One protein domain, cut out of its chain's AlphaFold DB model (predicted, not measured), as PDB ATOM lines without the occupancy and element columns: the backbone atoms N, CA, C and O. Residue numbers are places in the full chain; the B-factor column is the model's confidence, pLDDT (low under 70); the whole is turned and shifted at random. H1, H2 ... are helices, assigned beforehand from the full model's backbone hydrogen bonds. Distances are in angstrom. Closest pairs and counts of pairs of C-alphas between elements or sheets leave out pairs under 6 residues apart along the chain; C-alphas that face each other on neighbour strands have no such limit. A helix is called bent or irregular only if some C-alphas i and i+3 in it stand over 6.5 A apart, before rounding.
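This is residues 4 to 171 of the 174 residues of an uncharacterized protein of Streptomyces antimycoticus (UniProt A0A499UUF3). One very long helix, H3, makes the long axis; H2, bent into arms H2a and H2b, folds along one half of it as a helical hairpin, and H5 packs on the middle of H3 and on H2a. H1 meets the middle of H3 and the first part of H5 with its last residues, 21 to 28, and sticks out sideways with residues 4 to 20, while H4 stands off from the other half of H3, touching no helix. The printed part has 168 residues with five named helices, in the order H1 H2 H3 H4 H5, and no named strand; the class is all helix. The whole is extended, with a radius of gyration of the C-alphas of 24.6 A and spans of 87 by 44 by 33 A.

H1, residues 4 to 28, begins at C-alpha 4 at (235.133, 178.288, 176.913) and is 36.8 A long. H2, residues 32 to 67, was assigned as one helix by its hydrogen bonds but is bent, with C-alphas 46 and 49 6.8 A apart; its arms are H2a, residues 32 to 46, 20.7 A, and H2b, residues 49 to 67, 26.6 A. H3, residues 73 to 120, is 70.9 A long and ends at C-alpha 120 at (207.829, 153.158, 156.372); it is only just irregular, with C-alphas 75 and 78 6.7 A apart. H4 is residues 132 to 142, 14.9 A. H5, residues 152 to 169, is 26.0 A long and ends at C-alpha 169 at (214.031, 196.566, 157.662).

H2a, H3 and H5 form an up-and-down bundle, each running against the one before it in the chain. H3 touches H5, closest at the C-alphas of Ala 105 and Gly 153, 3.7 A, at a shallow tilt of 32 degrees, only just short of steep, opposite ways. H2a touches H3 at Val 41 and Leu 93, C-alphas 6.1 A apart, at a steep tilt of 42 degrees. H2b and H3 are a hairpin at a shallow tilt of 14 degrees; the closest C-alphas, of Leu 59 and Pro 79, are 4.9 A apart. H1 touches H5 with residues 21 to 28 alone, about perpendicular at 75 degrees, the closest C-alphas being those of Leu 24 and Ala 156, 5.6 A apart. H4 is apart from H3 and H5. Every O i to N i+4 pair is within hydrogen-bond range in H1, H2a, H2b, H4 and H5, and 41 of 44 in H3.

The C-alphas farthest apart, those of Gly 69 and Ser 125, are 87.4 A apart. The printed part has no cut. The link from H3 to H4, 11 residues, is long. Mean pLDDT of the printed part is 74.7; 62 residues are under 70, among them residues 4 to 38, 142 to 150 and 160 to 171.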
ATOM      1  N   ASP A   4     234.659 178.708 178.243       52.22
ATOM      2  CA  ASP A   4     235.133 178.288 176.913       52.22
ATOM      3  C   ASP A   4     234.321 177.113 176.327       52.22
ATOM      4  O   ASP A   4     234.196 176.945 175.115       52.22
ATOM      5  N   ARG A   5     233.701 176.303 177.198       55.09
ATOM      6  CA  ARG A   5     232.918 175.118 176.803       55.09
ATOM      7  C   ARG A   5     231.519 175.497 176.287       55.09
ATOM      8  O   ARG A   5     231.030 174.880 175.342       55.09
ATOM      9  N   ASP A   6     230.932 176.564 176.834       51.22
ATOM     10  CA  ASP A   6     229.623 177.092 176.418       51.22
ATOM     11  C   ASP A   6     229.699 177.870 175.093       51.22
ATOM     12  O   ASP A   6     228.777 177.806 174.273       51.22
ATOM     13  N   ALA A   7     230.822 178.547 174.824       56.03
ATOM     14  CA  ALA A   7     231.072 179.231 173.551       56.03
ATOM     15  C   ALA A   7     231.207 178.239 172.375       56.03
ATOM     16  O   ALA A   7     230.695 178.485 171.279       56.03
ATOM     17  N   GLY A   8     231.834 177.080 172.608       56.41
ATOM     18  CA  GLY A   8     231.933 175.997 171.622       56.41
ATOM     19  C   GLY A   8     230.590 175.316 171.320       56.41
ATOM     20  O   GLY A   8     230.275 175.043 170.163       56.41
ATOM     21  N   ALA A   9     229.757 175.095 172.343       58.78
ATOM     22  CA  ALA A   9     228.436 174.482 172.183       58.78
ATOM     23  C   ALA A   9     227.430 175.414 171.483       58.78
ATOM     24  O   ALA A   9     226.632 174.976 170.651       58.78
ATOM     25  N   THR A  10     227.482 176.716 171.771       58.56
ATOM     26  CA  THR A  10     226.623 177.723 171.125       58.56
ATOM     27  C   THR A  10     227.002 177.959 169.664       58.56
ATOM     28  O   THR A  10     226.115 178.108 168.819       58.56
ATOM     29  N   THR A  11     228.292 177.917 169.322       64.00
ATOM     30  CA  THR A  11     228.761 178.000 167.928       64.00
ATOM     31  C   THR A  11     228.422 176.750 167.113       64.00
ATOM     32  O   THR A  11     228.040 176.871 165.948       64.00
ATOM     33  N   SER A  12     228.463 175.547 167.699       66.75
ATOM     34  CA  SER A  12     228.029 174.327 167.003       66.75
ATOM     35  C   SER A  12     226.512 174.284 166.782       66.75
ATOM     36  O   SER A  12     226.068 173.918 165.694       66.75
ATOM     37  N   LEU A  13     225.720 174.718 167.771       65.69
ATOM     38  CA  LEU A  13     224.256 174.826 167.671       65.69
ATOM     39  C   LEU A  13     223.825 175.869 166.640       65.69
ATOM     40  O   LEU A  13     222.969 175.603 165.801       65.69
ATOM     41  N   THR A  14     224.431 177.056 166.653       67.00
ATOM     42  CA  THR A  14     224.125 178.094 165.654       67.00
ATOM     43  C   THR A  14     224.487 177.641 164.246       67.00
ATOM     44  O   THR A  14     223.716 177.884 163.319       67.00
ATOM     45  N   ARG A  15     225.605 176.924 164.078       67.19
ATOM     46  CA  ARG A  15     226.011 176.371 162.784       67.19
ATOM     47  C   ARG A  15     225.058 175.278 162.297       67.19
ATOM     48  O   ARG A  15     224.687 175.312 161.126       67.19
ATOM     49  N   SER A  16     224.617 174.354 163.157       68.25
ATOM     50  CA  SER A  16     223.654 173.314 162.756       68.25
ATOM     51  C   SER A  16     222.312 173.929 162.363       68.25
ATOM     52  O   SER A  16     221.790 173.627 161.294       68.25
ATOM     53  N   LEU A  17     221.824 174.897 163.148       65.94
ATOM     54  CA  LEU A  17     220.598 175.628 162.844       65.94
ATOM     55  C   LEU A  17     220.706 176.365 161.505       65.94
ATOM     56  O   LEU A  17     219.801 176.266 160.688       65.94
ATOM     57  N   LEU A  18     221.812 177.061 161.233       67.38
ATOM     58  CA  LEU A  18     222.049 177.721 159.942       67.38
ATOM     59  C   LEU A  18     222.041 176.736 158.768       67.38
ATOM     60  O   LEU A  18     221.484 177.043 157.713       67.38
ATOM     61  N   THR A  19     222.631 175.559 158.960       69.56
ATOM     62  CA  THR A  19     222.713 174.522 157.924       69.56
ATOM     63  C   THR A  19     221.325 173.955 157.617       69.56
ATOM     64  O   THR A  19     220.930 173.919 156.453       69.56
ATOM     65  N   ASP A  20     220.527 173.668 158.648       60.88
ATOM     66  CA  ASP A  20     219.136 173.224 158.496       60.88
ATOM     67  C   ASP A  20     218.270 174.277 157.786       60.88
ATOM     68  O   ASP A  20     217.449 173.957 156.924       60.88
ATOM     69  N   ARG A  21     218.465 175.568 158.096       63.66
ATOM     70  CA  ARG A  21     217.756 176.664 157.409       63.66
ATOM     71  C   ARG A  21     218.145 176.766 155.934       63.66
ATOM     72  O   ARG A  21     217.272 176.992 155.095       63.66
ATOM     73  N   LEU A  22     219.422 176.577 155.607       62.97
ATOM     74  CA  LEU A  22     219.916 176.583 154.228       62.97
ATOM     75  C   LEU A  22     219.424 175.374 153.428       62.97
ATOM     76  O   LEU A  22     219.090 175.522 152.252       62.97
ATOM     77  N   ASP A  23     219.315 174.205 154.048       65.31
ATOM     78  CA  ASP A  23     218.790 173.015 153.380       65.31
ATOM     79  C   ASP A  23     217.280 173.110 153.126       65.31
ATOM     80  O   ASP A  23     216.809 172.720 152.055       65.31
ATOM     81  N   LEU A  24     216.521 173.748 154.026       59.66
ATOM     82  CA  LEU A  24     215.116 174.098 153.777       59.66
ATOM     83  C   LEU A  24     214.966 175.101 152.618       59.66
ATOM     84  O   LEU A  24     214.088 174.936 151.765       59.66
ATOM     85  N   LEU A  25     215.851 176.101 152.533       60.44
ATOM     86  CA  LEU A  25     215.902 177.048 151.411       60.44
ATOM     87  C   LEU A  25     216.251 176.352 150.091       60.44
ATOM     88  O   LEU A  25     215.618 176.612 149.068       60.44
ATOM     89  N   ARG A  26     217.201 175.413 150.105       62.22
ATOM     90  CA  ARG A  26     217.550 174.582 148.941       62.22
ATOM     91  C   ARG A  26     216.393 173.696 148.492       62.22
ATOM     92  O   ARG A  26     216.183 173.536 147.290       62.22
ATOM     93  N   LEU A  27     215.600 173.174 149.428       61.59
ATOM     94  CA  LEU A  27     214.399 172.397 149.116       61.59
ATOM     95  C   LEU A  27     213.339 173.236 148.389       61.59
ATOM     96  O   LEU A  27     212.692 172.735 147.465       61.59
ATOM     97  N   SER A  28     213.210 174.508 148.779       58.12
ATOM     98  CA  SER A  28     212.374 175.516 148.116       58.12
ATOM     99  C   SER A  28     212.953 175.992 146.774       58.12
ATOM    100  O   SER A  28     212.198 176.424 145.904       58.12
ATOM    101  N   ALA A  29     214.276 175.937 146.594       59.25
ATOM    102  CA  ALA A  29     214.986 176.387 145.392       59.25
ATOM    103  C   ALA A  29     214.991 175.365 144.238       59.25
ATOM    104  O   ALA A  29     215.500 175.645 143.153       59.25
ATOM    105  N   ALA A  30     214.432 174.170 144.456       61.88
ATOM    106  CA  ALA A  30     214.423 173.093 143.467       61.88
ATOM    107  C   ALA A  30     213.588 173.410 142.206       61.88
ATOM    108  O   ALA A  30     213.736 172.724 141.198       61.88
ATOM    109  N   ASP A  31     212.726 174.433 142.246       65.62
ATOM    110  CA  ASP A  31     211.915 174.883 141.110       65.62
ATOM    111  C   ASP A  31     212.212 176.360 140.804       65.62
ATOM    112  O   ASP A  31     211.585 177.270 141.348       65.62
ATOM    113  N   ARG A  32     213.203 176.602 139.929       67.75
ATOM    114  CA  ARG A  32     213.739 177.945 139.625       67.75
ATOM    115  C   ARG A  32     212.662 178.973 139.265       67.75
ATOM    116  O   ARG A  32     212.843 180.150 139.561       67.75
ATOM    117  N   ARG A  33     211.554 178.552 138.640       67.75
ATOM    118  CA  ARG A  33     210.454 179.450 138.247       67.75
ATOM    119  C   ARG A  33     209.656 179.927 139.459       67.75
ATOM    120  O   ARG A  33     209.418 181.122 139.598       67.75
ATOM    121  N   VAL A  34     209.299 179.010 140.358       63.25
ATOM    122  CA  VAL A  34     208.556 179.322 141.590       63.25
ATOM    123  C   VAL A  34     209.436 180.105 142.562       63.25
ATOM    124  O   VAL A  34     208.977 181.073 143.163       63.25
ATOM    125  N   SER A  35     210.719 179.750 142.669       65.56
ATOM    126  CA  SER A  35     211.677 180.496 143.490       65.56
ATOM    127  C   SER A  35     211.912 181.909 142.954       65.56
ATOM    128  O   SER A  35     211.924 182.849 143.739       65.56
ATOM    129  N   GLY A  36     212.048 182.081 141.634       68.50
ATOM    130  CA  GLY A  36     212.187 183.401 141.014       68.50
ATOM    131  C   GLY A  36     210.964 184.289 141.253       68.50
ATOM    132  O   GLY A  36     211.110 185.458 141.599       68.50
ATOM    133  N   LEU A  37     209.761 183.718 141.157       69.50
ATOM    134  CA  LEU A  37     208.522 184.443 141.427       69.50
ATOM    135  C   LEU A  37     208.377 184.808 142.913       69.50
ATOM    136  O   LEU A  37     207.973 185.921 143.230       69.50
ATOM    137  N   LEU A  38     208.778 183.919 143.829       67.88
ATOM    138  CA  LEU A  38     208.837 184.218 145.264       67.88
ATOM    139  C   LEU A  38     209.828 185.343 145.573       67.88
ATOM    140  O   LEU A  38     209.492 186.233 146.349       67.88
ATOM    141  N   VAL A  39     211.015 185.328 144.958       75.12
ATOM    142  CA  VAL A  39     211.999 186.413 145.090       75.12
ATOM    143  C   VAL A  39     211.407 187.730 144.597       75.12
ATOM    144  O   VAL A  39     211.525 188.727 145.298       75.12
ATOM    145  N   LEU A  40     210.728 187.735 143.447       72.88
ATOM    146  CA  LEU A  40     210.091 188.936 142.901       72.88
ATOM    147  C   LEU A  40     209.005 189.485 143.840       72.88
ATOM    148  O   LEU A  40     208.998 190.679 144.131       72.88
ATOM    149  N   VAL A  41     208.133 188.615 144.359       75.06
ATOM    150  CA  VAL A  41     207.087 188.991 145.326       75.06
ATOM    151  C   VAL A  41     207.697 189.588 146.591       75.06
ATOM    152  O   VAL A  41     207.224 190.607 147.087       75.06
ATOM    153  N   HIS A  42     208.766 188.991 147.113       72.56
ATOM    154  CA  HIS A  42     209.388 189.482 148.338       72.56
ATOM    155  C   HIS A  42     210.212 190.755 148.122       72.56
ATOM    156  O   HIS A  42     210.240 191.615 149.001       72.56
ATOM    157  N   LEU A  43     210.857 190.900 146.963       76.25
ATOM    158  CA  LEU A  43     211.544 192.128 146.576       76.25
ATOM    159  C   LEU A  43     210.549 193.287 146.474       76.25
ATOM    160  O   LEU A  43     210.810 194.367 146.995       76.25
ATOM    161  N   TRP A  44     209.386 193.038 145.872       77.38
ATOM    162  CA  TRP A  44     208.299 194.006 145.840       77.38
ATOM    163  C   TRP A  44     207.806 194.354 147.243       77.38
ATOM    164  O   TRP A  44     207.773 195.527 147.596       77.38
ATOM    165  N   ALA A  45     207.520 193.353 148.081       74.06
ATOM    166  CA  ALA A  45     207.067 193.575 149.455       74.06
ATOM    167  C   ALA A  45     208.062 194.409 150.288       74.06
ATOM    168  O   ALA A  45     207.650 195.172 151.160       74.06
ATOM    169  N   ALA A  46     209.366 194.290 150.019       74.69
ATOM    170  CA  ALA A  46     210.390 195.122 150.645       74.69
ATOM    171  C   ALA A  46     210.443 196.553 150.074       74.69
ATOM    172  O   ALA A  46     210.780 197.483 150.802       74.69
ATOM    173  N   ALA A  47     210.111 196.740 148.794       77.75
ATOM    174  CA  ALA A  47     210.125 198.039 148.121       77.75
ATOM    175  C   ALA A  47     208.865 198.880 148.386       77.75
ATOM    176  O   ALA A  47     208.954 200.108 148.414       77.75
ATOM    177  N   VAL A  48     207.706 198.244 148.608       80.50
ATOM    178  CA  VAL A  48     206.413 198.925 148.805       80.50
ATOM    179  C   VAL A  48     206.480 200.033 149.863       80.50
ATOM    180  O   VAL A  48     206.094 201.148 149.529       80.50
ATOM    181  N   PRO A  49     207.014 199.832 151.087       79.19
ATOM    182  CA  PRO A  49     207.035 200.893 152.097       79.19
ATOM    183  C   PRO A  49     207.785 202.151 151.641       79.19
ATOM    184  O   PRO A  49     207.320 203.267 151.874       79.19
ATOM    185  N   ALA A  50     208.920 201.974 150.957       82.50
ATOM    186  CA  ALA A  50     209.720 203.080 150.440       82.50
ATOM    187  C   ALA A  50     209.001 203.800 149.289       82.50
ATOM    188  O   ALA A  50     208.920 205.027 149.280       82.50
ATOM    189  N   LEU A  51     208.426 203.044 148.349       84.44
ATOM    190  CA  LEU A  51     207.653 203.602 147.238       84.44
ATOM    191  C   LEU A  51     206.414 204.356 147.735       84.44
ATOM    192  O   LEU A  51     206.114 205.434 147.227       84.44
ATOM    193  N   THR A  52     205.737 203.835 148.761       81.88
ATOM    194  CA  THR A  52     204.575 204.481 149.374       81.88
ATOM    195  C   THR A  52     204.986 205.787 150.034       81.88
ATOM    196  O   THR A  52     204.347 206.802 149.788       81.88
ATOM    197  N   ALA A  53     206.084 205.805 150.796       86.31
ATOM    198  CA  ALA A  53     206.588 207.029 151.417       86.31
ATOM    199  C   ALA A  53     206.906 208.119 150.377       86.31
ATOM    200  O   ALA A  53     206.502 209.270 150.550       86.31
ATOM    201  N   VAL A  54     207.564 207.754 149.271       90.44
ATOM    202  CA  VAL A  54     207.865 208.683 148.167       90.44
ATOM    203  C   VAL A  54     206.583 209.185 147.500       90.44
ATOM    204  O   VAL A  54     206.425 210.391 147.313       90.44
ATOM    205  N   ALA A  55     205.645 208.292 147.175       87.12
ATOM    206  CA  ALA A  55     204.386 208.658 146.533       87.12
ATOM    207  C   ALA A  55     203.520 209.557 147.433       87.12
ATOM    208  O   ALA A  55     202.952 210.541 146.965       87.12
ATOM    209  N   THR A  56     203.470 209.270 148.737       87.12
ATOM    210  CA  THR A  56     202.795 210.118 149.725       87.12
ATOM    211  C   THR A  56     203.468 211.483 149.839       87.12
ATOM    212  O   THR A  56     202.772 212.494 149.809       87.12
ATOM    213  N   GLY A  57     204.801 211.544 149.914       89.69
ATOM    214  CA  GLY A  57     205.535 212.812 149.946       89.69
ATOM    215  C   GLY A  57     205.277 213.665 148.702       89.69
ATOM    216  O   GLY A  57     205.012 214.863 148.812       89.69
ATOM    217  N   TRP A  58     205.262 213.036 147.526       92.75
ATOM    218  CA  TRP A  58     204.942 213.702 146.266       92.75
ATOM    219  C   TRP A  58     203.499 214.226 146.229       92.75
ATOM    220  O   TRP A  58     203.261 215.363 145.823       92.75
ATOM    221  N   LEU A  59     202.539 213.438 146.722       89.69
ATOM    222  CA  LEU A  59     201.135 213.840 146.822       89.69
ATOM    223  C   LEU A  59     200.949 215.036 147.762       89.69
ATOM    224  O   LEU A  59     200.260 215.994 147.414       89.69
ATOM    225  N   VAL A  60     201.586 215.002 148.934       92.56
ATOM    226  CA  VAL A  60     201.540 216.097 149.912       92.56
ATOM    227  C   VAL A  60     202.163 217.368 149.332       92.56
ATOM    228  O   VAL A  60     201.597 218.449 149.506       92.56
ATOM    229  N   ALA A  61     203.276 217.259 148.599       90.62
ATOM    230  CA  ALA A  61     203.900 218.400 147.934       90.62
ATOM    231  C   ALA A  61     202.953 219.064 146.917       90.62
ATOM    232  O   ALA A  61     202.753 220.277 146.989       90.62
ATOM    233  N   GLY A  62     202.304 218.279 146.047       88.62
ATOM    234  CA  GLY A  62     201.336 218.799 145.071       88.62
ATOM    235  C   GLY A  62     200.088 219.407 145.721       88.62
ATOM    236  O   GLY A  62     199.631 220.477 145.322       88.62
ATOM    237  N   LEU A  63     199.561 218.788 146.786       89.94
ATOM    238  CA  LEU A  63     198.446 219.351 147.565       89.94
ATOM    239  C   LEU A  63     198.819 220.692 148.211       89.94
ATOM    240  O   LEU A  63     198.032 221.636 148.178       89.94
ATOM    241  N   THR A  64     200.029 220.796 148.763       92.12
ATOM    242  CA  THR A  64     200.526 222.038 149.377       92.12
ATOM    243  C   THR A  64     200.749 223.128 148.322       92.12
ATOM    244  O   THR A  64     200.407 224.293 148.545       92.12
ATOM    245  N   GLY A  65     201.274 222.760 147.149       88.88
ATOM    246  CA  GLY A  65     201.428 223.659 146.003       88.88
ATOM    247  C   GLY A  65     200.089 224.215 145.517       88.88
ATOM    248  O   GLY A  65     199.951 225.426 145.344       88.88
ATOM    249  N   ALA A  66     199.074 223.358 145.395       89.44
ATOM    250  CA  ALA A  66     197.725 223.765 145.014       89.44
ATOM    251  C   ALA A  66     197.048 224.651 146.076       89.44
ATOM    252  O   ALA A  66     196.463 225.681 145.742       89.44
ATOM    253  N   ALA A  67     197.173 224.306 147.362       89.56
ATOM    254  CA  ALA A  67     196.580 225.074 148.462       89.56
ATOM    255  C   ALA A  67     197.182 226.482 148.610       89.56
ATOM    256  O   ALA A  67     196.494 227.414 149.019       89.56
ATOM    257  N   THR A  68     198.461 226.646 148.261       92.50
ATOM    258  CA  THR A  68     199.153 227.948 148.270       92.50
ATOM    259  C   THR A  68     198.979 228.740 146.969       92.50
ATOM    260  O   THR A  68     199.528 229.833 146.849       92.50
ATOM    261  N   GLY A  69     198.235 228.207 145.992       87.06
ATOM    262  CA  GLY A  69     198.023 228.829 144.680       87.06
ATOM    263  C   GLY A  69     199.255 228.820 143.768       87.06
ATOM    264  O   GLY A  69     199.250 229.484 142.735       87.06
ATOM    265  N   ARG A  70     200.315 228.087 144.137       85.50
ATOM    266  CA  ARG A  70     201.538 227.929 143.329       85.50
ATOM    267  C   ARG A  70     201.356 226.958 142.168       85.50
ATOM    268  O   ARG A  70     202.027 227.102 141.152       85.50
ATOM    269  N   GLU A  71     200.466 225.987 142.328       87.50
ATOM    270  CA  GLU A  71     200.147 224.979 141.318       87.50
ATOM    271  C   GLU A  71     198.634 224.871 141.111       87.50
ATOM    272  O   GLU A  71     197.831 225.275 141.953       87.50
ATOM    273  N   THR A  72     198.220 224.307 139.977       87.94
ATOM    274  CA  THR A  72     196.819 223.954 139.736       87.94
ATOM    275  C   THR A  72     196.472 222.621 140.395       87.94
ATOM    276  O   THR A  72     197.318 221.745 140.548       87.94
ATOM    277  N   VAL A  73     195.189 222.410 140.706       83.38
ATOM    278  CA  VAL A  73     194.680 221.146 141.286       83.38
ATOM    279  C   VAL A  73     195.033 219.922 140.422       83.38
ATOM    280  O   VAL A  73     195.198 218.817 140.933       83.38
ATOM    281  N   SER A  74     195.231 220.112 139.113       87.75
ATOM    282  CA  SER A  74     195.684 219.064 138.194       87.75
ATOM    283  C   SER A  74     197.081 218.512 138.512       87.75
ATOM    284  O   SER A  74     197.370 217.383 138.122       87.75
ATOM    285  N   ALA A  75     197.930 219.246 139.240       85.75
ATOM    286  CA  ALA A  75     199.248 218.772 139.674       85.75
ATOM    287  C   ALA A  75     199.159 217.567 140.630       85.75
ATOM    288  O   ALA A  75     200.078 216.754 140.699       85.75
ATOM    289  N   VAL A  76     198.018 217.396 141.309       88.81
ATOM    290  CA  VAL A  76     197.750 216.277 142.225       88.81
ATOM    291  C   VAL A  76     197.414 214.985 141.467       88.81
ATOM    292  O   VAL A  76     197.571 213.896 142.015       88.81
ATOM    293  N   ALA A  77     196.997 215.071 140.198       90.88
ATOM    294  CA  ALA A  77     196.503 213.921 139.441       90.88
ATOM    295  C   ALA A  77     197.555 212.809 139.295       90.88
ATOM    296  O   ALA A  77     197.256 211.644 139.549       90.88
ATOM    297  N   TRP A  78     198.796 213.160 138.942       89.94
ATOM    298  CA  TRP A  78     199.875 212.181 138.782       89.94
ATOM    299  C   TRP A  78     200.297 211.498 140.089       89.94
ATOM    300  O   TRP A  78     200.339 210.265 140.102       89.94
ATOM    301  N   PRO A  79     200.545 212.232 141.193       87.62
ATOM    302  CA  PRO A  79     200.768 211.615 142.494       87.62
ATOM    303  C   PRO A  79     199.623 210.690 142.923       87.62
ATOM    304  O   PRO A  79     199.872 209.604 143.442       87.62
ATOM    305  N   LEU A  80     198.369 211.085 142.669       88.19
ATOM    306  CA  LEU A  80     197.202 210.277 143.020       88.19
ATOM    307  C   LEU A  80     197.175 208.961 142.229       88.19
ATOM    308  O   LEU A  80     197.009 207.896 142.819       88.19
ATOM    309  N   ILE A  81     197.408 209.028 140.914       92.31
ATOM    310  CA  ILE A  81     197.520 207.848 140.046       92.31
ATOM    311  C   ILE A  81     198.655 206.941 140.528       92.31
ATOM    312  O   ILE A  81     198.462 205.731 140.626       92.31
ATOM    313  N   ALA A  82     199.817 207.504 140.870       86.12
ATOM    314  CA  ALA A  82     200.954 206.736 141.367       86.12
ATOM    315  C   ALA A  82     200.614 205.976 142.662       86.12
ATOM    316  O   ALA A  82     200.896 204.781 142.756       86.12
ATOM    317  N   VAL A  83     199.949 206.629 143.624       87.50
ATOM    318  CA  VAL A  83     199.473 205.980 144.858       87.50
ATOM    319  C   VAL A  83     198.454 204.884 144.544       87.50
ATOM    320  O   VAL A  83     198.575 203.776 145.062       87.50
ATOM    321  N   SER A  84     197.474 205.150 143.676       89.62
ATOM    322  CA  SER A  84     196.468 204.151 143.294       89.62
ATOM    323  C   SER A  84     197.100 202.919 142.644       89.62
ATOM    324  O   SER A  84     196.788 201.797 143.035       89.62
ATOM    325  N   VAL A  85     198.020 203.110 141.695       89.06
ATOM    326  CA  VAL A  85     198.741 202.009 141.037       89.06
ATOM    327  C   VAL A  85     199.546 201.206 142.053       89.06
ATOM    328  O   VAL A  85     199.519 199.977 142.010       89.06
ATOM    329  N   LEU A  86     200.224 201.879 142.985       86.25
ATOM    330  CA  LEU A  86     201.025 201.214 144.006       86.25
ATOM    331  C   LEU A  86     200.166 200.346 144.936       86.25
ATOM    332  O   LEU A  86     200.534 199.204 145.197       86.25
ATOM    333  N   LEU A  87     199.007 200.848 145.374       85.62
ATOM    334  CA  LEU A  87     198.067 200.097 146.213       85.62
ATOM    335  C   LEU A  87     197.484 198.882 145.483       85.62
ATOM    336  O   LEU A  87     197.426 197.789 146.042       85.62
ATOM    337  N   VAL A  88     197.082 199.053 144.221       89.19
ATOM    338  CA  VAL A  88     196.564 197.948 143.399       89.19
ATOM    339  C   VAL A  88     197.637 196.879 143.199       89.19
ATOM    340  O   VAL A  88     197.362 195.688 143.339       89.19
ATOM    341  N   ALA A  89     198.868 197.290 142.898       82.19
ATOM    342  CA  ALA A  89     199.980 196.369 142.728       82.19
ATOM    343  C   ALA A  89     200.323 195.633 144.036       82.19
ATOM    344  O   ALA A  89     200.566 194.428 143.998       82.19
ATOM    345  N   ASP A  90     200.295 196.314 145.184       81.25
ATOM    346  CA  ASP A  90     200.505 195.693 146.496       81.25
ATOM    347  C   ASP A  90     199.452 194.619 146.809       81.25
ATOM    348  O   ASP A  90     199.806 193.507 147.207       81.25
ATOM    349  N   GLU A  91     198.173 194.888 146.539       84.75
ATOM    350  CA  GLU A  91     197.100 193.913 146.764       84.75
ATOM    351  C   GLU A  91     197.245 192.687 145.845       84.75
ATOM    352  O   GLU A  91     197.161 191.541 146.301       84.75
ATOM    353  N   ILE A  92     197.539 192.906 144.555       84.00
ATOM    354  CA  ILE A  92     197.772 191.822 143.587       84.00
ATOM    355  C   ILE A  92     198.950 190.953 144.034       84.00
ATOM    356  O   ILE A  92     198.838 189.723 144.047       84.00
ATOM    357  N   LEU A  93     200.077 191.564 144.411       77.44
ATOM    358  CA  LEU A  93     201.274 190.816 144.787       77.44
ATOM    359  C   LEU A  93     201.134 190.139 146.147       77.44
ATOM    360  O   LEU A  93     201.624 189.022 146.313       77.44
ATOM    361  N   THR A  94     200.415 190.745 147.089       78.38
ATOM    362  CA  THR A  94     200.086 190.119 148.372       78.38
ATOM    363  C   THR A  94     199.193 188.896 148.171       78.38
ATOM    364  O   THR A  94     199.449 187.836 148.754       78.38
ATOM    365  N   SER A  95     198.175 189.009 147.317       82.25
ATOM    366  CA  SER A  95     197.290 187.898 146.961       82.25
ATOM    367  C   SER A  95     198.067 186.759 146.292       82.25
ATOM    368  O   SER A  95     198.049 185.620 146.770       82.25
ATOM    369  N   LEU A  96     198.852 187.083 145.258       76.44
ATOM    370  CA  LEU A  96     199.684 186.118 144.541       76.44
ATOM    371  C   LEU A  96     200.720 185.459 145.462       76.44
ATOM    372  O   LEU A  96     200.931 184.247 145.398       76.44
ATOM    373  N   GLY A  97     201.337 186.240 146.352       73.94
ATOM    374  CA  GLY A  97     202.292 185.763 147.344       73.94
ATOM    375  C   GLY A  97     201.702 184.667 148.221       73.94
ATOM    376  O   GLY A  97     202.285 183.590 148.314       73.94
ATOM    377  N   ARG A  98     200.501 184.876 148.778       78.38
ATOM    378  CA  ARG A  98     199.819 183.864 149.608       78.38
ATOM    379  C   ARG A  98     199.566 182.564 148.843       78.38
ATOM    380  O   ARG A  98     199.800 181.484 149.385       78.38
ATOM    381  N   THR A  99     199.131 182.644 147.584       77.44
ATOM    382  CA  THR A  99     198.906 181.456 146.746       77.44
ATOM    383  C   THR A  99     200.204 180.693 146.482       77.44
ATOM    384  O   THR A  99     200.237 179.465 146.581       77.44
ATOM    385  N   LEU A 100     201.295 181.401 146.183       71.88
ATOM    386  CA  LEU A 100     202.602 180.789 145.934       71.88
ATOM    387  C   LEU A 100     203.199 180.165 147.195       71.88
ATOM    388  O   LEU A 100     203.761 179.072 147.132       71.88
ATOM    389  N   GLU A 101     203.043 180.831 148.338       76.00
ATOM    390  CA  GLU A 101     203.424 180.316 149.650       76.00
ATOM    391  C   GLU A 101     202.704 178.992 149.951       76.00
ATOM    392  O   GLU A 101     203.352 177.993 150.272       76.00
ATOM    393  N   GLN A 102     201.381 178.947 149.766       78.50
ATOM    394  CA  GLN A 102     200.577 177.735 149.957       78.50
ATOM    395  C   GLN A 102     200.971 176.617 148.987       78.50
ATOM    396  O   GLN A 102     201.128 175.464 149.396       78.50
ATOM    397  N   TYR A 103     201.171 176.948 147.711       75.12
ATOM    398  CA  TYR A 103     201.589 175.983 146.696       75.12
ATOM    399  C   TYR A 103     202.954 175.364 147.027       75.12
ATOM    400  O   TYR A 103     203.118 174.139 146.982       75.12
ATOM    401  N   ASN A 104     203.933 176.194 147.395       71.00
ATOM    402  CA  ASN A 104     205.280 175.736 147.723       71.00
ATOM    403  C   ASN A 104     205.285 174.885 149.003       71.00
ATOM    404  O   ASN A 104     205.855 173.790 149.015       71.00
ATOM    405  N   ALA A 105     204.567 175.324 150.045       76.38
ATOM    406  CA  ALA A 105     204.385 174.549 151.269       76.38
ATOM    407  C   ALA A 105     203.762 173.173 150.974       76.38
ATOM    408  O   ALA A 105     204.320 172.141 151.355       76.38
ATOM    409  N   GLY A 106     202.678 173.139 150.192       76.38
ATOM    410  CA  GLY A 106     202.000 171.902 149.808       76.38
ATOM    411  C   GLY A 106     202.893 170.931 149.026       76.38
ATOM    412  O   GLY A 106     202.833 169.717 149.248       76.38
ATOM    413  N   ARG A 107     203.768 171.434 148.143       76.50
ATOM    414  CA  ARG A 107     204.732 170.594 147.409       76.50
ATOM    415  C   ARG A 107     205.802 169.993 148.309       76.50
ATOM    416  O   ARG A 107     206.124 168.812 148.145       76.50
ATOM    417  N   ILE A 108     206.358 170.783 149.225       74.00
ATOM    418  CA  ILE A 108     207.352 170.311 150.195       74.00
ATOM    419  C   ILE A 108     206.727 169.216 151.061       74.00
ATOM    420  O   ILE A 108     207.270 168.112 151.150       74.00
ATOM    421  N   ASP A 109     205.526 169.467 151.580       78.81
ATOM    422  CA  ASP A 109     204.792 168.507 152.397       78.81
ATOM    423  C   ASP A 109     204.492 167.217 151.627       78.81
ATOM    424  O   ASP A 109     204.684 166.113 152.140       78.81
ATOM    425  N   ALA A 110     204.082 167.320 150.359       77.94
ATOM    426  CA  ALA A 110     203.853 166.153 149.514       77.94
ATOM    427  C   ALA A 110     205.135 165.331 149.289       77.94
ATOM    428  O   ALA A 110     205.084 164.099 149.303       77.94
ATOM    429  N   ARG A 111     206.290 165.981 149.096       77.25
ATOM    430  CA  ARG A 111     207.584 165.297 148.929       77.25
ATOM    431  C   ARG A 111     207.993 164.565 150.207       77.25
ATOM    432  O   ARG A 111     208.403 163.405 150.126       77.25
ATOM    433  N   ILE A 112     207.840 165.209 151.362       76.56
ATOM    434  CA  ILE A 112     208.172 164.626 152.667       76.56
ATOM    435  C   ILE A 112     207.246 163.450 152.969       76.56
ATOM    436  O   ILE A 112     207.741 162.352 153.211       76.56
ATOM    437  N   ARG A 113     205.923 163.609 152.812       81.62
ATOM    438  CA  ARG A 113     204.958 162.506 152.980       81.62
ATOM    439  C   ARG A 113     205.282 161.307 152.089       81.62
ATOM    440  O   ARG A 113     205.249 160.171 152.552       81.62
ATOM    441  N   ARG A 114     205.660 161.529 150.822       82.31
ATOM    442  CA  ARG A 114     206.092 160.442 149.918       82.31
ATOM    443  C   ARG A 114     207.378 159.762 150.397       82.31
ATOM    444  O   ARG A 114     207.512 158.551 150.233       82.31
ATOM    445  N   ARG A 115     208.334 160.514 150.955       80.31
ATOM    446  CA  ARG A 115     209.581 159.952 151.496       80.31
ATOM    447  C   ARG A 115     209.315 159.131 152.751       80.31
ATOM    448  O   ARG A 115     209.787 158.001 152.784       80.31
ATOM    449  N   VAL A 116     208.534 159.658 153.691       82.00
ATOM    450  CA  VAL A 116     208.112 158.951 154.907       82.00
ATOM    451  C   VAL A 116     207.372 157.670 154.539       82.00
ATOM    452  O   VAL A 116     207.788 156.603 154.965       82.00
ATOM    453  N   ARG A 117     206.376 157.732 153.642       82.31
ATOM    454  CA  ARG A 117     205.640 156.539 153.185       82.31
ATOM    455  C   ARG A 117     206.562 155.470 152.603       82.31
ATOM    456  O   ARG A 117     206.404 154.296 152.893       82.31
ATOM    457  N   ARG A 118     207.529 155.868 151.775       84.06
ATOM    458  CA  ARG A 118     208.497 154.933 151.187       84.06
ATOM    459  C   ARG A 118     209.430 154.324 152.233       84.06
ATOM    460  O   ARG A 118     209.754 153.159 152.098       84.06
ATOM    461  N   LEU A 119     209.878 155.100 153.220       81.19
ATOM    462  CA  LEU A 119     210.728 154.596 154.302       81.19
ATOM    463  C   LEU A 119     209.951 153.656 155.226       81.19
ATOM    464  O   LEU A 119     210.456 152.595 155.556       81.19
ATOM    465  N   ALA A 120     208.706 153.997 155.561       79.00
ATOM    466  CA  ALA A 120     207.829 153.158 156.372       79.00
ATOM    467  C   ALA A 120     207.500 151.816 155.693       79.00
ATOM    468  O   ALA A 120     207.348 150.814 156.381       79.00
ATOM    469  N   MET A 121     207.425 151.799 154.358       80.75
ATOM    470  CA  MET A 121     207.154 150.605 153.544       80.75
ATOM    471  C   MET A 121     208.424 149.875 153.068       80.75
ATOM    472  O   MET A 121     208.318 148.915 152.315       80.75
ATOM    473  N   ALA A 122     209.623 150.356 153.422       78.25
ATOM    474  CA  ALA A 122     210.882 149.731 153.006       78.25
ATOM    475  C   ALA A 122     211.224 148.435 153.774       78.25
ATOM    476  O   ALA A 122     211.792 147.536 153.152       78.25
ATOM    477  N   PRO A 123     210.911 148.295 155.079       80.69
ATOM    478  CA  PRO A 123     211.093 147.037 155.800       80.69
ATOM    479  C   PRO A 123     210.175 145.935 155.263       80.69
ATOM    480  O   PRO A 123     209.010 146.174 154.957       80.69
ATOM    481  N   SER A 124     210.691 144.708 155.178       73.19
ATOM    482  CA  SER A 124     209.970 143.548 154.629       73.19
ATOM    483  C   SER A 124     208.896 142.970 155.559       73.19
ATOM    484  O   SER A 124     208.165 142.072 155.151       73.19
ATOM    485  N   SER A 125     208.799 143.452 156.802       79.81
ATOM    486  CA  SER A 125     207.840 142.985 157.811       79.81
ATOM    487  C   SER A 125     207.155 144.155 158.510       79.81
ATOM    488  O   SER A 125     207.794 145.180 158.727       79.81
ATOM    489  N   MET A 126     205.912 143.961 158.962       75.75
ATOM    490  CA  MET A 126     205.174 144.948 159.767       75.75
ATOM    491  C   MET A 126     205.623 145.027 161.239       75.75
ATOM    492  O   MET A 126     205.107 145.857 161.976       75.75
ATOM    493  N   ALA A 127     206.594 144.210 161.665       79.12
ATOM    494  CA  ALA A 127     207.049 144.133 163.057       79.12
ATOM    495  C   ALA A 127     207.586 145.466 163.618       79.12
ATOM    496  O   ALA A 127     207.523 145.698 164.817       79.12
ATOM    497  N   HIS A 128     208.082 146.371 162.765       73.62
ATOM    498  CA  HIS A 128     208.527 147.707 163.185       73.62
ATOM    499  C   HIS A 128     207.371 148.656 163.533       73.62
ATOM    500  O   HIS A 128     207.599 149.640 164.222       73.62
ATOM    501  N   LEU A 129     206.145 148.384 163.070       75.00
ATOM    502  CA  LEU A 129     204.958 149.172 163.424       75.00
ATOM    503  C   LEU A 129     204.427 148.817 164.816       75.00
ATOM    504  O   LEU A 129     203.726 149.623 165.420       75.00
ATOM    505  N   GLU A 130     204.746 147.617 165.300       81.44
ATOM    506  CA  GLU A 130     204.394 147.136 166.640       81.44
ATOM    507  C   GLU A 130     205.420 147.574 167.695       81.44
ATOM    508  O   GLU A 130     205.174 147.424 168.891       81.44
ATOM    509  N   ASP A 131     206.552 148.142 167.265       85.19
ATOM    510  CA  ASP A 131     207.562 148.685 168.162       85.19
ATOM    511  C   ASP A 131     207.019 149.948 168.866       85.19
ATOM    512  O   ASP A 131     206.744 150.959 168.205       85.19
ATOM    513  N   PRO A 132     206.877 149.936 170.206       82.75
ATOM    514  CA  PRO A 132     206.408 151.095 170.955       82.75
ATOM    515  C   PRO A 132     207.328 152.314 170.804       82.75
ATOM    516  O   PRO A 132     206.849 153.441 170.912       82.75
ATOM    517  N   VAL A 133     208.622 152.123 170.516       85.06
ATOM    518  CA  VAL A 133     209.559 153.228 170.262       85.06
ATOM    519  C   VAL A 133     209.220 153.919 168.943       85.06
ATOM    520  O   VAL A 133     209.115 155.144 168.899       85.06
ATOM    521  N   PHE A 134     208.969 153.149 167.882       80.94
ATOM    522  CA  PHE A 134     208.533 153.694 166.597       80.94
ATOM    523  C   PHE A 134     207.173 154.392 166.712       80.94
ATOM    524  O   PHE A 134     206.978 155.462 166.133       80.94
ATOM    525  N   ALA A 135     206.239 153.817 167.474       79.75
ATOM    526  CA  ALA A 135     204.931 154.418 167.716       79.75
ATOM    527  C   ALA A 135     205.041 155.768 168.445       79.75
ATOM    528  O   ALA A 135     204.368 156.720 168.047       79.75
ATOM    529  N   ASP A 136     205.912 155.881 169.452       82.88
ATOM    530  CA  ASP A 136     206.138 157.136 170.179       82.88
ATOM    531  C   ASP A 136     206.841 158.189 169.305       82.88
ATOM    532  O   ASP A 136     206.442 159.354 169.279       82.88
ATOM    533  N   GLU A 137     207.838 157.791 168.507       80.62
ATOM    534  CA  GLU A 137     208.491 158.681 167.539       80.62
ATOM    535  C   GLU A 137     207.521 159.171 166.457       80.62
ATOM    536  O   GLU A 137     207.512 160.357 166.118       80.62
ATOM    537  N   ALA A 138     206.675 158.283 165.931       76.50
ATOM    538  CA  ALA A 138     205.657 158.624 164.946       76.50
ATOM    539  C   ALA A 138     204.583 159.540 165.544       76.50
ATOM    540  O   ALA A 138     204.230 160.541 164.917       76.50
ATOM    541  N   ALA A 139     204.117 159.249 166.763       75.88
ATOM    542  CA  ALA A 139     203.182 160.092 167.498       75.88
ATOM    543  C   ALA A 139     203.770 161.494 167.696       75.88
ATOM    544  O   ALA A 139     203.140 162.478 167.309       75.88
ATOM    545  N   ARG A 140     205.021 161.589 168.159       74.88
ATOM    546  CA  ARG A 140     205.742 162.853 168.363       74.88
ATOM    547  C   ARG A 140     205.999 163.618 167.063       74.88
ATOM    548  O   ARG A 140     205.901 164.839 167.043       74.88
ATOM    549  N   ALA A 141     206.298 162.924 165.967       70.12
ATOM    550  CA  ALA A 141     206.459 163.536 164.648       70.12
ATOM    551  C   ALA A 141     205.121 163.995 164.035       70.12
ATOM    552  O   ALA A 141     205.105 164.888 163.186       70.12
ATOM    553  N   SER A 142     204.010 163.376 164.447       67.81
ATOM    554  CA  SER A 142     202.646 163.714 164.028       67.81
ATOM    555  C   SER A 142     201.937 164.712 164.946       67.81
ATOM    556  O   SER A 142     200.887 165.232 164.567       67.81
ATOM    557  N   ASP A 143     202.501 164.999 166.123       67.69
ATOM    558  CA  ASP A 143     201.957 165.975 167.059       67.69
ATOM    559  C   ASP A 143     202.188 167.394 166.528       67.69
ATOM    560  O   ASP A 143     203.262 167.994 166.621       67.69
ATOM    561  N   VAL A 144     201.147 167.922 165.893       58.56
ATOM    562  CA  VAL A 144     201.156 169.231 165.239       58.56
ATOM    563  C   VAL A 144     200.703 170.350 166.205       58.56
ATOM    564  O   VAL A 144     200.882 171.537 165.904       58.56
ATOM    565  N   GLY A 145     200.250 170.011 167.419       54.72
ATOM    566  CA  GLY A 145     199.703 170.945 168.405       54.72
ATOM    567  C   GLY A 145     198.336 171.523 168.009       54.72
ATOM    568  O   GLY A 145     198.018 171.696 166.830       54.72
ATOM    569  N   GLU A 146     197.504 171.846 169.001       54.66
ATOM    570  CA  GLU A 146     196.129 172.306 168.769       54.66
ATOM    571  C   GLU A 146     196.069 173.603 167.933       54.66
ATOM    572  O   GLU A 146     196.699 174.621 168.239       54.66
ATOM    573  N   GLY A 147     195.293 173.562 166.845       52.69
ATOM    574  CA  GLY A 147     194.855 174.743 166.091       52.69
ATOM    575  C   GLY A 147     195.855 175.372 165.112       52.69
ATOM    576  O   GLY A 147     195.515 176.371 164.478       52.69
ATOM    577  N   ARG A 148     197.069 174.830 164.930       55.31
ATOM    578  CA  ARG A 148     198.040 175.356 163.945       55.31
ATOM    579  C   ARG A 148     198.628 174.251 163.083       55.31
ATOM    580  O   ARG A 148     199.342 173.407 163.593       55.31
ATOM    581  N   VAL A 149     198.438 174.321 161.762       57.41
ATOM    582  CA  VAL A 149     199.114 173.432 160.797       57.41
ATOM    583  C   VAL A 149     200.608 173.783 160.740       57.41
ATOM    584  O   VAL A 149     201.066 174.559 159.896       57.41
ATOM    585  N   ARG A 150     201.387 173.243 161.681       64.12
ATOM    586  CA  ARG A 150     202.851 173.239 161.623       64.12
ATOM    587  C   ARG A 150     203.272 172.134 160.666       64.12
ATOM    588  O   ARG A 150     203.411 170.982 161.059       64.12
ATOM    589  N   SER A 151     203.436 172.490 159.397       70.88
ATOM    590  CA  SER A 151     204.008 171.591 158.407       70.88
ATOM    591  C   SER A 151     205.447 172.004 158.088       70.88
ATOM    592  O   SER A 151     205.806 173.181 158.207       70.88
ATOM    593  N   PRO A 152     206.308 171.061 157.676       68.31
ATOM    594  CA  PRO A 152     207.653 171.391 157.217       68.31
ATOM    595  C   PRO A 152     207.647 172.416 156.072       68.31
ATOM    596  O   PRO A 152     208.514 173.288 156.011       68.31
ATOM    597  N   GLY A 153     206.644 172.350 155.190       67.94
ATOM    598  CA  GLY A 153     206.423 173.319 154.126       67.94
ATOM    599  C   GLY A 153     206.100 174.719 154.647       67.94
ATOM    600  O   GLY A 153     206.728 175.683 154.207       67.94
ATOM    601  N   THR A 154     205.183 174.853 155.614       69.62
ATOM    602  CA  THR A 154     204.860 176.165 156.206       69.62
ATOM    603  C   THR A 154     206.033 176.734 157.005       69.62
ATOM    604  O   THR A 154     206.274 177.942 156.962       69.62
ATOM    605  N   ALA A 155     206.834 175.882 157.654       70.81
ATOM    606  CA  ALA A 155     208.065 176.292 158.324       70.81
ATOM    607  C   ALA A 155     209.122 176.822 157.337       70.81
ATOM    608  O   ALA A 155     209.710 177.875 157.589       70.81
ATOM    609  N   ALA A 156     209.346 176.138 156.209       68.44
ATOM    610  CA  ALA A 156     210.301 176.563 155.182       68.44
ATOM    611  C   ALA A 156     209.907 177.908 154.547       68.44
ATOM    612  O   ALA A 156     210.731 178.818 154.440       68.44
ATOM    613  N   VAL A 157     208.630 178.065 154.192       68.94
ATOM    614  CA  VAL A 157     208.090 179.321 153.652       68.94
ATOM    615  C   VAL A 157     208.162 180.453 154.684       68.94
ATOM    616  O   VAL A 157     208.561 181.570 154.356       68.94
ATOM    617  N   GLY A 158     207.874 180.165 155.956       67.44
ATOM    618  CA  GLY A 158     208.002 181.142 157.039       67.44
ATOM    619  C   GLY A 158     209.427 181.683 157.209       67.44
ATOM    620  O   GLY A 158     209.600 182.868 157.496       67.44
ATOM    621  N   GLN A 159     210.456 180.856 156.990       72.44
ATOM    622  CA  GLN A 159     211.857 181.296 157.044       72.44
ATOM    623  C   GLN A 159     212.223 182.241 155.897       72.44
ATOM    624  O   GLN A 159     212.897 183.242 156.136       72.44
ATOM    625  N   LEU A 160     211.738 181.974 154.680       67.19
ATOM    626  CA  LEU A 160     211.890 182.887 153.539       67.19
ATOM    627  C   LEU A 160     211.291 184.255 153.860       67.19
ATOM    628  O   LEU A 160     211.983 185.273 153.782       67.19
ATOM    629  N   ARG A 161     210.037 184.266 154.320       68.69
ATOM    630  CA  ARG A 161     209.334 185.499 154.685       68.69
ATOM    631  C   ARG A 161     210.075 186.293 155.762       68.69
ATOM    632  O   ARG A 161     210.175 187.515 155.669       68.69
ATOM    633  N   LEU A 162     210.626 185.614 156.770       69.88
ATOM    634  CA  LEU A 162     211.437 186.248 157.811       69.88
ATOM    635  C   LEU A 162     212.722 186.866 157.248       69.88
ATOM    636  O   LEU A 162     213.003 188.019 157.571       69.88
ATOM    637  N   CYS A 163     213.464 186.152 156.395       69.12
ATOM    638  CA  CYS A 163     214.699 186.660 155.785       69.12
ATOM    639  C   CYS A 163     214.449 187.963 155.021       69.12
ATOM    640  O   CYS A 163     215.120 188.966 155.253       69.12
ATOM    641  N   PHE A 164     213.431 187.981 154.166       63.28
ATOM    642  CA  PHE A 164     213.090 189.168 153.387       63.28
ATOM    643  C   PHE A 164     212.538 190.311 154.240       63.28
ATOM    644  O   PHE A 164     212.850 191.470 153.977       63.28
ATOM    645  N   ARG A 165     211.788 190.009 155.310       67.94
ATOM    646  CA  ARG A 165     211.352 191.031 156.271       67.94
ATOM    647  C   ARG A 165     212.539 191.707 156.962       67.94
ATOM    648  O   ARG A 165     212.501 192.914 157.183       67.94
ATOM    649  N   PHE A 166     213.584 190.952 157.302       67.88
ATOM    650  CA  PHE A 166     214.807 191.525 157.867       67.88
ATOM    651  C   PHE A 166     215.596 192.338 156.836       67.88
ATOM    652  O   PHE A 166     216.052 193.425 157.180       67.88
ATOM    653  N   LEU A 167     215.684 191.884 155.579       62.41
ATOM    654  CA  LEU A 167     216.283 192.681 154.500       62.41
ATOM    655  C   LEU A 167     215.550 194.015 154.287       62.41
ATOM    656  O   LEU A 167     216.201 195.049 154.195       62.41
ATOM    657  N   GLY A 168     214.215 194.010 154.261       57.47
ATOM    658  CA  GLY A 168     213.419 195.231 154.086       57.47
ATOM    659  C   GLY A 168     213.550 196.219 155.250       57.47
ATOM    660  O   GLY A 168     213.471 197.425 155.046       57.47
ATOM    661  N   ARG A 169     213.806 195.728 156.470       55.97
ATOM    662  CA  ARG A 169     214.031 196.566 157.662       55.97
ATOM    663  C   ARG A 169     215.453 197.136 157.748       55.97
ATOM    664  O   ARG A 169     215.665 198.082 158.495       55.97
ATOM    665  N   TRP A 170     216.420 196.569 157.021       48.41
ATOM    666  CA  TRP A 170     217.804 197.060 157.007       48.41
ATOM    667  C   TRP A 170     217.988 198.319 156.147       48.41
ATOM    668  O   TRP A 170     219.041 198.944 156.217       48.41
ATOM    669  N   ALA A 171     216.984 198.737 155.367       45.62
ATOM    670  CA  ALA A 171     217.005 200.056 154.745       45.62
ATOM    671  C   ALA A 171     216.978 201.126 155.861       45.62
ATOM    672  O   ALA A 171     215.974 201.211 156.577       45.62
TER     673      ALA A 171